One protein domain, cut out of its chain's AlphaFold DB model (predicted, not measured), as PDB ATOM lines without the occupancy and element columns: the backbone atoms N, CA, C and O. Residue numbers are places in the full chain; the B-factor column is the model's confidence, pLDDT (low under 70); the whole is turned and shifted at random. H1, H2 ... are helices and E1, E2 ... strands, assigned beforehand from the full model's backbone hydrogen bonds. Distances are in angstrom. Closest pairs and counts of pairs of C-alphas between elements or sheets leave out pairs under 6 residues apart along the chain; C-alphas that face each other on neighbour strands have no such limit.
ATOM      1  N   LEU A  13     100.233 -38.884   1.422       89.69
ATOM      2  CA  LEU A  13     100.528 -39.017   0.002       89.69
ATOM      3  C   LEU A  13     100.512 -40.499  -0.350       89.69
ATOM      4  O   LEU A  13     101.189 -41.298   0.297       89.69
ATOM      5  N   ARG A  14      99.732 -40.857  -1.370       88.56
ATOM      6  CA  ARG A  14      99.652 -42.209  -1.919       88.56
ATOM      7  C   ARG A  14      99.971 -42.158  -3.415       88.56
ATOM      8  O   ARG A  14      99.310 -41.413  -4.140       88.56
ATOM      9  N   PRO A  15     100.951 -42.931  -3.906       84.75
ATOM     10  CA  PRO A  15     101.068 -43.175  -5.333       84.75
ATOM     11  C   PRO A  15      99.896 -44.052  -5.790       84.75
ATOM     12  O   PRO A  15      99.570 -45.054  -5.156       84.75
ATOM     13  N   ASP A  16      99.264 -43.662  -6.883       81.00
ATOM     14  CA  ASP A  16      98.154 -44.363  -7.502       81.00
ATOM     15  C   ASP A  16      98.533 -44.752  -8.931       81.00
ATOM     16  O   ASP A  16      98.974 -43.922  -9.729       81.00
ATOM     17  N   THR A  17      98.380 -46.031  -9.261       69.00
ATOM     18  CA  THR A  17      98.767 -46.564 -10.570       69.00
ATOM     19  C   THR A  17      97.883 -46.067 -11.711       69.00
ATOM     20  O   THR A  17      98.315 -46.120 -12.859       69.00
ATOM     21  N   GLN A  18      96.669 -45.594 -11.419       71.81
ATOM     22  CA  GLN A  18      95.696 -45.149 -12.414       71.81
ATOM     23  C   GLN A  18      95.712 -43.628 -12.601       71.81
ATOM     24  O   GLN A  18      95.531 -43.154 -13.723       71.81
ATOM     25  N   PHE A  19      95.943 -42.860 -11.532       70.62
ATOM     26  CA  PHE A  19      95.841 -41.396 -11.579       70.62
ATOM     27  C   PHE A  19      97.157 -40.632 -11.370       70.62
ATOM     28  O   PHE A  19      97.218 -39.440 -11.673       70.62
ATOM     29  N   GLY A  20      98.207 -41.275 -10.848       83.12
ATOM     30  CA  GLY A  20      99.488 -40.633 -10.543       83.12
ATOM     31  C   GLY A  20      99.770 -40.561  -9.042       83.12
ATOM     32  O   GLY A  20     100.135 -41.554  -8.426       83.12
ATOM     33  N   VAL A  21      99.688 -39.379  -8.434       91.19
ATOM     34  CA  VAL A  21      99.940 -39.188  -6.996       91.19
ATOM     35  C   VAL A  21      98.755 -38.484  -6.358       91.19
ATOM     36  O   VAL A  21      98.427 -37.363  -6.732       91.19
ATOM     37  N   VAL A  22      98.138 -39.116  -5.366       92.38
ATOM     38  CA  VAL A  22      97.017 -38.543  -4.616       92.38
ATOM     39  C   VAL A  22      97.520 -38.057  -3.265       92.38
ATOM     40  O   VAL A  22      98.178 -38.792  -2.527       92.38
ATOM     41  N   ILE A  23      97.208 -36.810  -2.931       92.50
ATOM     42  CA  ILE A  23      97.434 -36.229  -1.611       92.50
ATOM     43  C   ILE A  23      96.078 -36.060  -0.929       92.50
ATOM     44  O   ILE A  23      95.174 -35.426  -1.470       92.50
ATOM     45  N   THR A  24      95.942 -36.615   0.268       92.88
ATOM     46  CA  THR A  24      94.724 -36.569   1.079       92.88
ATOM     47  C   THR A  24      94.953 -35.698   2.309       92.88
ATOM     48  O   THR A  24      95.896 -35.919   3.070       92.88
ATOM     49  N   ALA A  25      94.059 -34.741   2.518       91.12
ATOM     50  CA  ALA A  25      93.952 -33.884   3.690       91.12
ATOM     51  C   ALA A  25      92.632 -34.177   4.438       91.12
ATOM     52  O   ALA A  25      91.715 -34.764   3.864       91.12
ATOM     53  N   PRO A  26      92.474 -33.736   5.700       89.19
ATOM     54  CA  PRO A  26      91.226 -33.934   6.447       89.19
ATOM     55  C   PRO A  26      89.975 -33.330   5.787       89.19
ATOM     56  O   PRO A  26      88.872 -33.805   6.026       89.19
ATOM     57  N   HIS A  27      90.138 -32.287   4.968       89.06
ATOM     58  CA  HIS A  27      89.045 -31.556   4.313       89.06
ATOM     59  C   HIS A  27      88.906 -31.870   2.812       89.06
ATOM     60  O   HIS A  27      88.105 -31.240   2.129       89.06
ATOM     61  N   GLY A  28      89.697 -32.794   2.257       92.25
ATOM     62  CA  GLY A  28      89.621 -33.133   0.835       92.25
ATOM     63  C   GLY A  28      90.877 -33.809   0.301       92.25
ATOM     64  O   GLY A  28      91.792 -34.144   1.044       92.25
ATOM     65  N   SER A  29      90.949 -33.988  -1.011       93.38
ATOM     66  CA  SER A  29      92.110 -34.580  -1.679       93.38
ATOM     67  C   SER A  29      92.517 -33.779  -2.913       93.38
ATOM     68  O   SER A  29      91.773 -32.923  -3.386       93.38
ATOM     69  N   VAL A  30      93.716 -34.029  -3.430       93.81
ATOM     70  CA  VAL A  30      94.204 -33.507  -4.708       93.81
ATOM     71  C   VAL A  30      94.965 -34.612  -5.425       93.81
ATOM     72  O   VAL A  30      95.765 -35.323  -4.822       93.81
ATOM     73  N   THR A  31      94.705 -34.760  -6.715       94.38
ATOM     74  CA  THR A  31      95.367 -35.733  -7.580       94.38
ATOM     75  C   THR A  31      96.338 -35.009  -8.492       94.38
ATOM     76  O   THR A  31      95.987 -34.007  -9.112       94.38
ATOM     77  N   ILE A  32      97.565 -35.506  -8.562       93.44
ATOM     78  CA  ILE A  32      98.683 -34.921  -9.293       93.44
ATOM     79  C   ILE A  32      99.146 -35.939 -10.323       93.44
ATOM     80  O   ILE A  32      99.605 -37.027  -9.977       93.44
ATOM     81  N   ASP A  33      99.096 -35.550 -11.588       92.38
ATOM     82  CA  ASP A  33      99.573 -36.369 -12.688       92.38
ATOM     83  C   ASP A  33     100.867 -35.767 -13.246       92.38
ATOM     84  O   ASP A  33     100.913 -34.660 -13.792       92.38
ATOM     85  N   ILE A  34     101.958 -36.517 -13.087       89.19
ATOM     86  CA  ILE A  34     103.301 -36.137 -13.535       89.19
ATOM     87  C   ILE A  34     103.398 -36.179 -15.067       89.19
ATOM     88  O   ILE A  34     104.177 -35.417 -15.644       89.19
ATOM     89  N   THR A  35     102.624 -37.037 -15.731       88.81
ATOM     90  CA  THR A  35     102.611 -37.159 -17.195       88.81
ATOM     91  C   THR A  35     101.885 -35.979 -17.833       88.81
ATOM     92  O   THR A  35     102.458 -35.305 -18.692       88.81
ATOM     93  N   MET A  36     100.701 -35.636 -17.315       91.81
ATOM     94  CA  MET A  36      99.956 -34.428 -17.696       91.81
ATOM     95  C   MET A  36     100.617 -33.147 -17.175       91.81
ATOM     96  O   MET A  36     100.304 -32.044 -17.627       91.81
ATOM     97  N   ARG A  37     101.546 -33.289 -16.222       93.31
ATOM     98  CA  ARG A  37     102.188 -32.196 -15.485       93.31
ATOM     99  C   ARG A  37     101.155 -31.234 -14.924       93.31
ATOM    100  O   ARG A  37     101.284 -30.028 -15.099       93.31
ATOM    101  N   ASN A  38     100.103 -31.761 -14.320       95.00
ATOM    102  CA  ASN A  38      98.990 -30.966 -13.823       95.00
ATOM    103  C   ASN A  38      98.347 -31.654 -12.620       95.00
ATOM    104  O   ASN A  38      98.710 -32.779 -12.271       95.00
ATOM    105  N   PHE A  39      97.424 -30.964 -11.963       94.44
ATOM    106  CA  PHE A  39      96.714 -31.481 -10.806       94.44
ATOM    107  C   PHE A  39      95.235 -31.097 -10.840       94.44
ATOM    108  O   PHE A  39      94.822 -30.182 -11.554       94.44
ATOM    109  N   VAL A  40      94.433 -31.804 -10.053       94.50
ATOM    110  CA  VAL A  40      92.998 -31.567  -9.908       94.50
ATOM    111  C   VAL A  40      92.563 -31.837  -8.473       94.50
ATOM    112  O   VAL A  40      93.060 -32.757  -7.830       94.50
ATOM    113  N   LEU A  41      91.637 -31.032  -7.956       93.38
ATOM    114  CA  LEU A  41      91.071 -31.242  -6.624       93.38
ATOM    115  C   LEU A  41      90.108 -32.441  -6.618       93.38
ATOM    116  O   LEU A  41      89.268 -32.608  -7.508       93.38
ATOM    117  N   GLY A  42      90.198 -33.252  -5.575       91.38
ATOM    118  CA  GLY A  42      89.542 -34.546  -5.427       91.38
ATOM    119  C   GLY A  42      90.386 -35.710  -5.949       91.38
ATOM    120  O   GLY A  42      91.422 -35.525  -6.591       91.38
ATOM    121  N   GLU A  43      89.909 -36.924  -5.686       90.62
ATOM    122  CA  GLU A  43      90.458 -38.171  -6.229       90.62
ATOM    123  C   GLU A  43      89.833 -38.416  -7.607       90.62
ATOM    124  O   GLU A  43      88.787 -39.050  -7.735       90.62
ATOM    125  N   ARG A  44      90.407 -37.789  -8.640       90.19
ATOM    126  CA  ARG A  44      89.916 -37.884 -10.021       90.19
ATOM    127  C   ARG A  44      91.051 -37.734 -11.025       90.19
ATOM    128  O   ARG A  44      92.078 -37.129 -10.732       90.19
ATOM    129  N   MET A  45      90.827 -38.228 -12.238       88.31
ATOM    130  CA  MET A  45      91.815 -38.158 -13.310       88.31
ATOM    131  C   MET A  45      92.048 -36.719 -13.785       88.31
ATOM    132  O   MET A  45      91.110 -35.938 -13.970       88.31
ATOM    133  N   VAL A  46      93.314 -36.381 -14.016       90.69
ATOM    134  CA  VAL A  46      93.721 -35.114 -14.621       90.69
ATOM    135  C   VAL A  46      93.482 -35.198 -16.129       90.69
ATOM    136  O   VAL A  46      94.145 -35.954 -16.828       90.69
ATOM    137  N   MET A  47      92.529 -34.419 -16.639       89.38
ATOM    138  CA  MET A  47      92.115 -34.487 -18.052       89.38
ATOM    139  C   MET A  47      92.789 -33.442 -18.952       89.38
ATOM    140  O   MET A  47      92.491 -33.374 -20.141       89.38
ATOM    141  N   ALA A  48      93.663 -32.593 -18.404       89.00
ATOM    142  CA  ALA A  48      94.278 -31.495 -19.146       89.00
ATOM    143  C   ALA A  48      95.764 -31.340 -18.820       89.00
ATOM    144  O   ALA A  48      96.163 -31.414 -17.656       89.00
ATOM    145  N   TYR A  49      96.563 -31.035 -19.846       90.69
ATOM    146  CA  TYR A  49      97.981 -30.728 -19.687       90.69
ATOM    147  C   TYR A  49      98.199 -29.397 -18.967       90.69
ATOM    148  O   TYR A  49      97.581 -28.378 -19.281       90.69
ATOM    149  N   GLY A  50      99.124 -29.403 -18.013       90.56
ATOM    150  CA  GLY A  50      99.537 -28.218 -17.277       90.56
ATOM    151  C   GLY A  50     100.721 -27.525 -17.944       90.56
ATOM    152  O   GLY A  50     101.439 -28.090 -18.768       90.56
ATOM    153  N   LYS A  51     100.968 -26.273 -17.552       90.19
ATOM    154  CA  LYS A  51     102.060 -25.449 -18.109       90.19
ATOM    155  C   LYS A  51     103.414 -25.675 -17.416       90.19
ATOM    156  O   LYS A  51     104.381 -24.953 -17.673       90.19
ATOM    157  N   TYR A  52     103.507 -26.670 -16.531       91.12
ATOM    158  CA  TYR A  52     104.698 -26.928 -15.728       91.12
ATOM    159  C   TYR A  52     105.859 -27.423 -16.602       91.12
ATOM    160  O   TYR A  52     105.838 -28.489 -17.222       91.12
ATOM    161  N   SER A  53     106.909 -26.611 -16.661       85.69
ATOM    162  CA  SER A  53     108.081 -26.831 -17.506       85.69
ATOM    163  C   SER A  53     109.346 -26.267 -16.847       85.69
ATOM    164  O   SER A  53     109.268 -25.542 -15.852       85.69
ATOM    165  N   ARG A  54     110.521 -26.584 -17.414       89.25
ATOM    166  CA  ARG A  54     111.869 -26.192 -16.933       89.25
ATOM    167  C   ARG A  54     112.311 -26.865 -15.627       89.25
ATOM    168  O   ARG A  54     111.556 -27.588 -14.989       89.25
ATOM    169  N   ARG A  55     113.565 -26.644 -15.220       88.44
ATOM    170  CA  ARG A  55     114.133 -27.196 -13.977       88.44
ATOM    171  C   ARG A  55     113.237 -26.870 -12.770       88.44
ATOM    172  O   ARG A  55     112.711 -25.767 -12.663       88.44
ATOM    173  N   GLY A  56     113.027 -27.852 -11.892       86.62
ATOM    174  CA  GLY A  56     112.208 -27.686 -10.683       86.62
ATOM    175  C   GLY A  56     110.691 -27.643 -10.910       86.62
ATOM    176  O   GLY A  56     109.949 -27.342  -9.979       86.62
ATOM    177  N   TRP A  57     110.196 -27.948 -12.116       90.81
ATOM    178  CA  TRP A  57     108.754 -27.964 -12.397       90.81
ATOM    179  C   TRP A  57     107.968 -28.913 -11.487       90.81
ATOM    180  O   TRP A  57     106.871 -28.563 -11.073       90.81
ATOM    181  N   ARG A  58     108.540 -30.073 -11.132       90.00
ATOM    182  CA  ARG A  58     107.892 -31.050 -10.243       90.00
ATOM    183  C   ARG A  58     107.622 -30.446  -8.869       90.00
ATOM    184  O   ARG A  58     106.486 -30.460  -8.427       90.00
ATOM    185  N   LYS A  59     108.635 -29.847  -8.233       90.00
ATOM    186  CA  LYS A  59     108.476 -29.228  -6.907       90.00
ATOM    187  C   LYS A  59     107.397 -28.138  -6.923       90.00
ATOM    188  O   LYS A  59     106.563 -28.105  -6.029       90.00
ATOM    189  N   ARG A  60     107.351 -27.322  -7.986       90.94
ATOM    190  CA  ARG A  60     106.285 -26.322  -8.189       90.94
ATOM    191  C   ARG A  60     104.903 -26.951  -8.362       90.94
ATOM    192  O   ARG A  60     103.978 -26.514  -7.701       90.94
ATOM    193  N   LEU A  61     104.780 -27.998  -9.178       92.88
ATOM    194  CA  LEU A  61     103.515 -28.712  -9.382       92.88
ATOM    195  C   LEU A  61     102.934 -29.229  -8.060       92.88
ATOM    196  O   LEU A  61     101.762 -29.016  -7.771       92.88
ATOM    197  N   PHE A  62     103.764 -29.880  -7.248       91.56
ATOM    198  CA  PHE A  62     103.335 -30.396  -5.951       91.56
ATOM    199  C   PHE A  62     103.024 -29.279  -4.951       91.56
ATOM    200  O   PHE A  62     102.019 -29.357  -4.251       91.56
ATOM    201  N   SER A  63     103.840 -28.223  -4.916       91.88
ATOM    202  CA  SER A  63     103.590 -27.053  -4.070       91.88
ATOM    203  C   SER A  63     102.254 -26.385  -4.406       91.88
ATOM    204  O   SER A  63     101.458 -26.123  -3.509       91.88
ATOM    205  N   ASP A  64     101.976 -26.151  -5.689       93.00
ATOM    206  CA  ASP A  64     100.734 -25.518  -6.138       93.00
ATOM    207  C   ASP A  64      99.513 -26.398  -5.848       93.00
ATOM    208  O   ASP A  64      98.480 -25.890  -5.417       93.00
ATOM    209  N   ALA A  65      99.639 -27.719  -6.013       92.69
ATOM    210  CA  ALA A  65      98.586 -28.668  -5.665       92.69
ATOM    211  C   ALA A  65      98.260 -28.644  -4.161       92.69
ATOM    212  O   ALA A  65      97.087 -28.622  -3.782       92.69
ATOM    213  N   ILE A  66      99.284 -28.603  -3.301       92.12
ATOM    214  CA  ILE A  66      99.120 -28.496  -1.844       92.12
ATOM    215  C   ILE A  66      98.464 -27.163  -1.474       92.12
ATOM    216  O   ILE A  66      97.513 -27.148  -0.694       92.12
ATOM    217  N   LEU A  67      98.921 -26.051  -2.059       92.50
ATOM    218  CA  LEU A  67      98.337 -24.726  -1.836       92.50
ATOM    219  C   LEU A  67      96.872 -24.661  -2.286       92.50
ATOM    220  O   LEU A  67      96.034 -24.116  -1.570       92.50
ATOM    221  N   ALA A  68      96.550 -25.241  -3.444       92.56
ATOM    222  CA  ALA A  68      95.183 -25.316  -3.944       92.56
ATOM    223  C   ALA A  68      94.283 -26.129  -3.006       92.56
ATOM    224  O   ALA A  68      93.176 -25.688  -2.698       92.56
ATOM    225  N   LEU A  69      94.764 -27.275  -2.511       92.69
ATOM    226  CA  LEU A  69      94.020 -28.091  -1.553       92.69
ATOM    227  C   LEU A  69      93.836 -27.363  -0.214       92.69
ATOM    228  O   LEU A  69      92.742 -27.382   0.337       92.69
ATOM    229  N   ALA A  70      94.866 -26.679   0.288       89.88
ATOM    230  CA  ALA A  70      94.788 -25.909   1.528       89.88
ATOM    231  C   ALA A  70      93.809 -24.727   1.428       89.88
ATOM    232  O   ALA A  70      93.128 -24.408   2.400       89.88
ATOM    233  N   LYS A  71      93.714 -24.094   0.250       89.50
ATOM    234  CA  LYS A  71      92.760 -23.010  -0.024       89.50
ATOM    235  C   LYS A  71      91.318 -23.506  -0.168       89.50
ATOM    236  O   LYS A  71      90.400 -22.724   0.037       89.50
ATOM    237  N   ALA A  72      91.120 -24.771  -0.529       84.62
ATOM    238  CA  ALA A  72      89.798 -25.373  -0.697       84.62
ATOM    239  C   ALA A  72      89.116 -25.780   0.629       84.62
ATOM    240  O   ALA A  72      88.078 -26.434   0.581       84.62
ATOM    241  N   LYS A  73      89.714 -25.441   1.782       66.88
ATOM    242  CA  LYS A  73      89.147 -25.648   3.122       66.88
ATOM    243  C   LYS A  73      87.901 -24.796   3.367       66.88
ATOM    244  O   LYS A  73      87.892 -23.627   2.925       66.88
TER     245      LYS A  73
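This is residues 13 to 73 of the 73 residues of an uncharacterized protein of Ralstonia sp. MD27 (UniProt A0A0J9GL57). What is the main shape? A four-stranded antiparallel sheet, twisted from edge to edge, has one helix, H1, packed along one face over its E3 and E4 side; E1 makes the far edge, away from the helix. A long link without a named element, residues 42 to 56, leads from E4 round to H1. What is it made of, and how large is it? The printed part has 61 residues, with four named strands and then one named helix, E1 E2 E3 E4 H1, and the sheet's order is the same E1 E2 E3 E4; the class is mixed, helices and strands. The whole is compact, with a radius of gyration of the C-alphas of 10.7 A and spans of 32 by 24 by 18 A.

How do the strands follow one another? E1, residues 13 to 16, and E2, residues 20 to 25, are an antiparallel hairpin at 147 degrees, with N 14 and O 22 within hydrogen-bond range at 2.8 A. E2 and E3, residues 28 to 33, are a hairpin at 162 degrees, with N 23 and O 30 at 2.8 A. E3 and E4, residues 38 to 41, are a hairpin at 163 degrees, with N 31 and O 40 at 2.8 A. What is this arrangement called? The four strands are a meander, each the antiparallel neighbour of the one before; the edge strands E1 and E4 are apart. Where is the helix? H1, residues 57 to 71, is on one face of the sheet at a height of 8.7 A, which gives two layers, one of sheet and one of helix. It lies over E3 and only just over E4, on which 3 of its C-alphas fall, and runs along the strands, at 16 degrees to E3 on the local plane. Which residues come closest, and is the helix backbone whole? The closest C-alphas of E3 and H1 are those of Val 30 and Leu 69, 6.3 A apart, and of E4 and H1 those of Phe 39 and Ala 65, 6.2 A apart. In H1 every O i to N i+4 pair is within hydrogen-bond range.

Where does the first strand begin? C-alpha 13 of E1 is at (100.528, -39.017, 0.002); E1 is 9.5 A long from first to last C-alpha. How long are the other strands? E2 measures 16.7 A, E3 17.1 A and E4 10.7 A. Where does the helix run? H1 goes from C-alpha 57 at (108.754, -27.964, -12.397) to C-alpha 71 at (92.760, -23.010, -0.024), 20.8 A.

How far does it reach? The two C-alphas farthest apart, those of Pro 26 and Arg 54, are 32.1 A apart. Is it unbroken? The printed part has no cut and ends at residue 73, the chain's last; the links between the strands are tight, and the link from E4 to H1, 15 residues, is long. Where is confidence low? The mean pLDDT of the printed part is 89.2, and residues 17 and 73 are under 70.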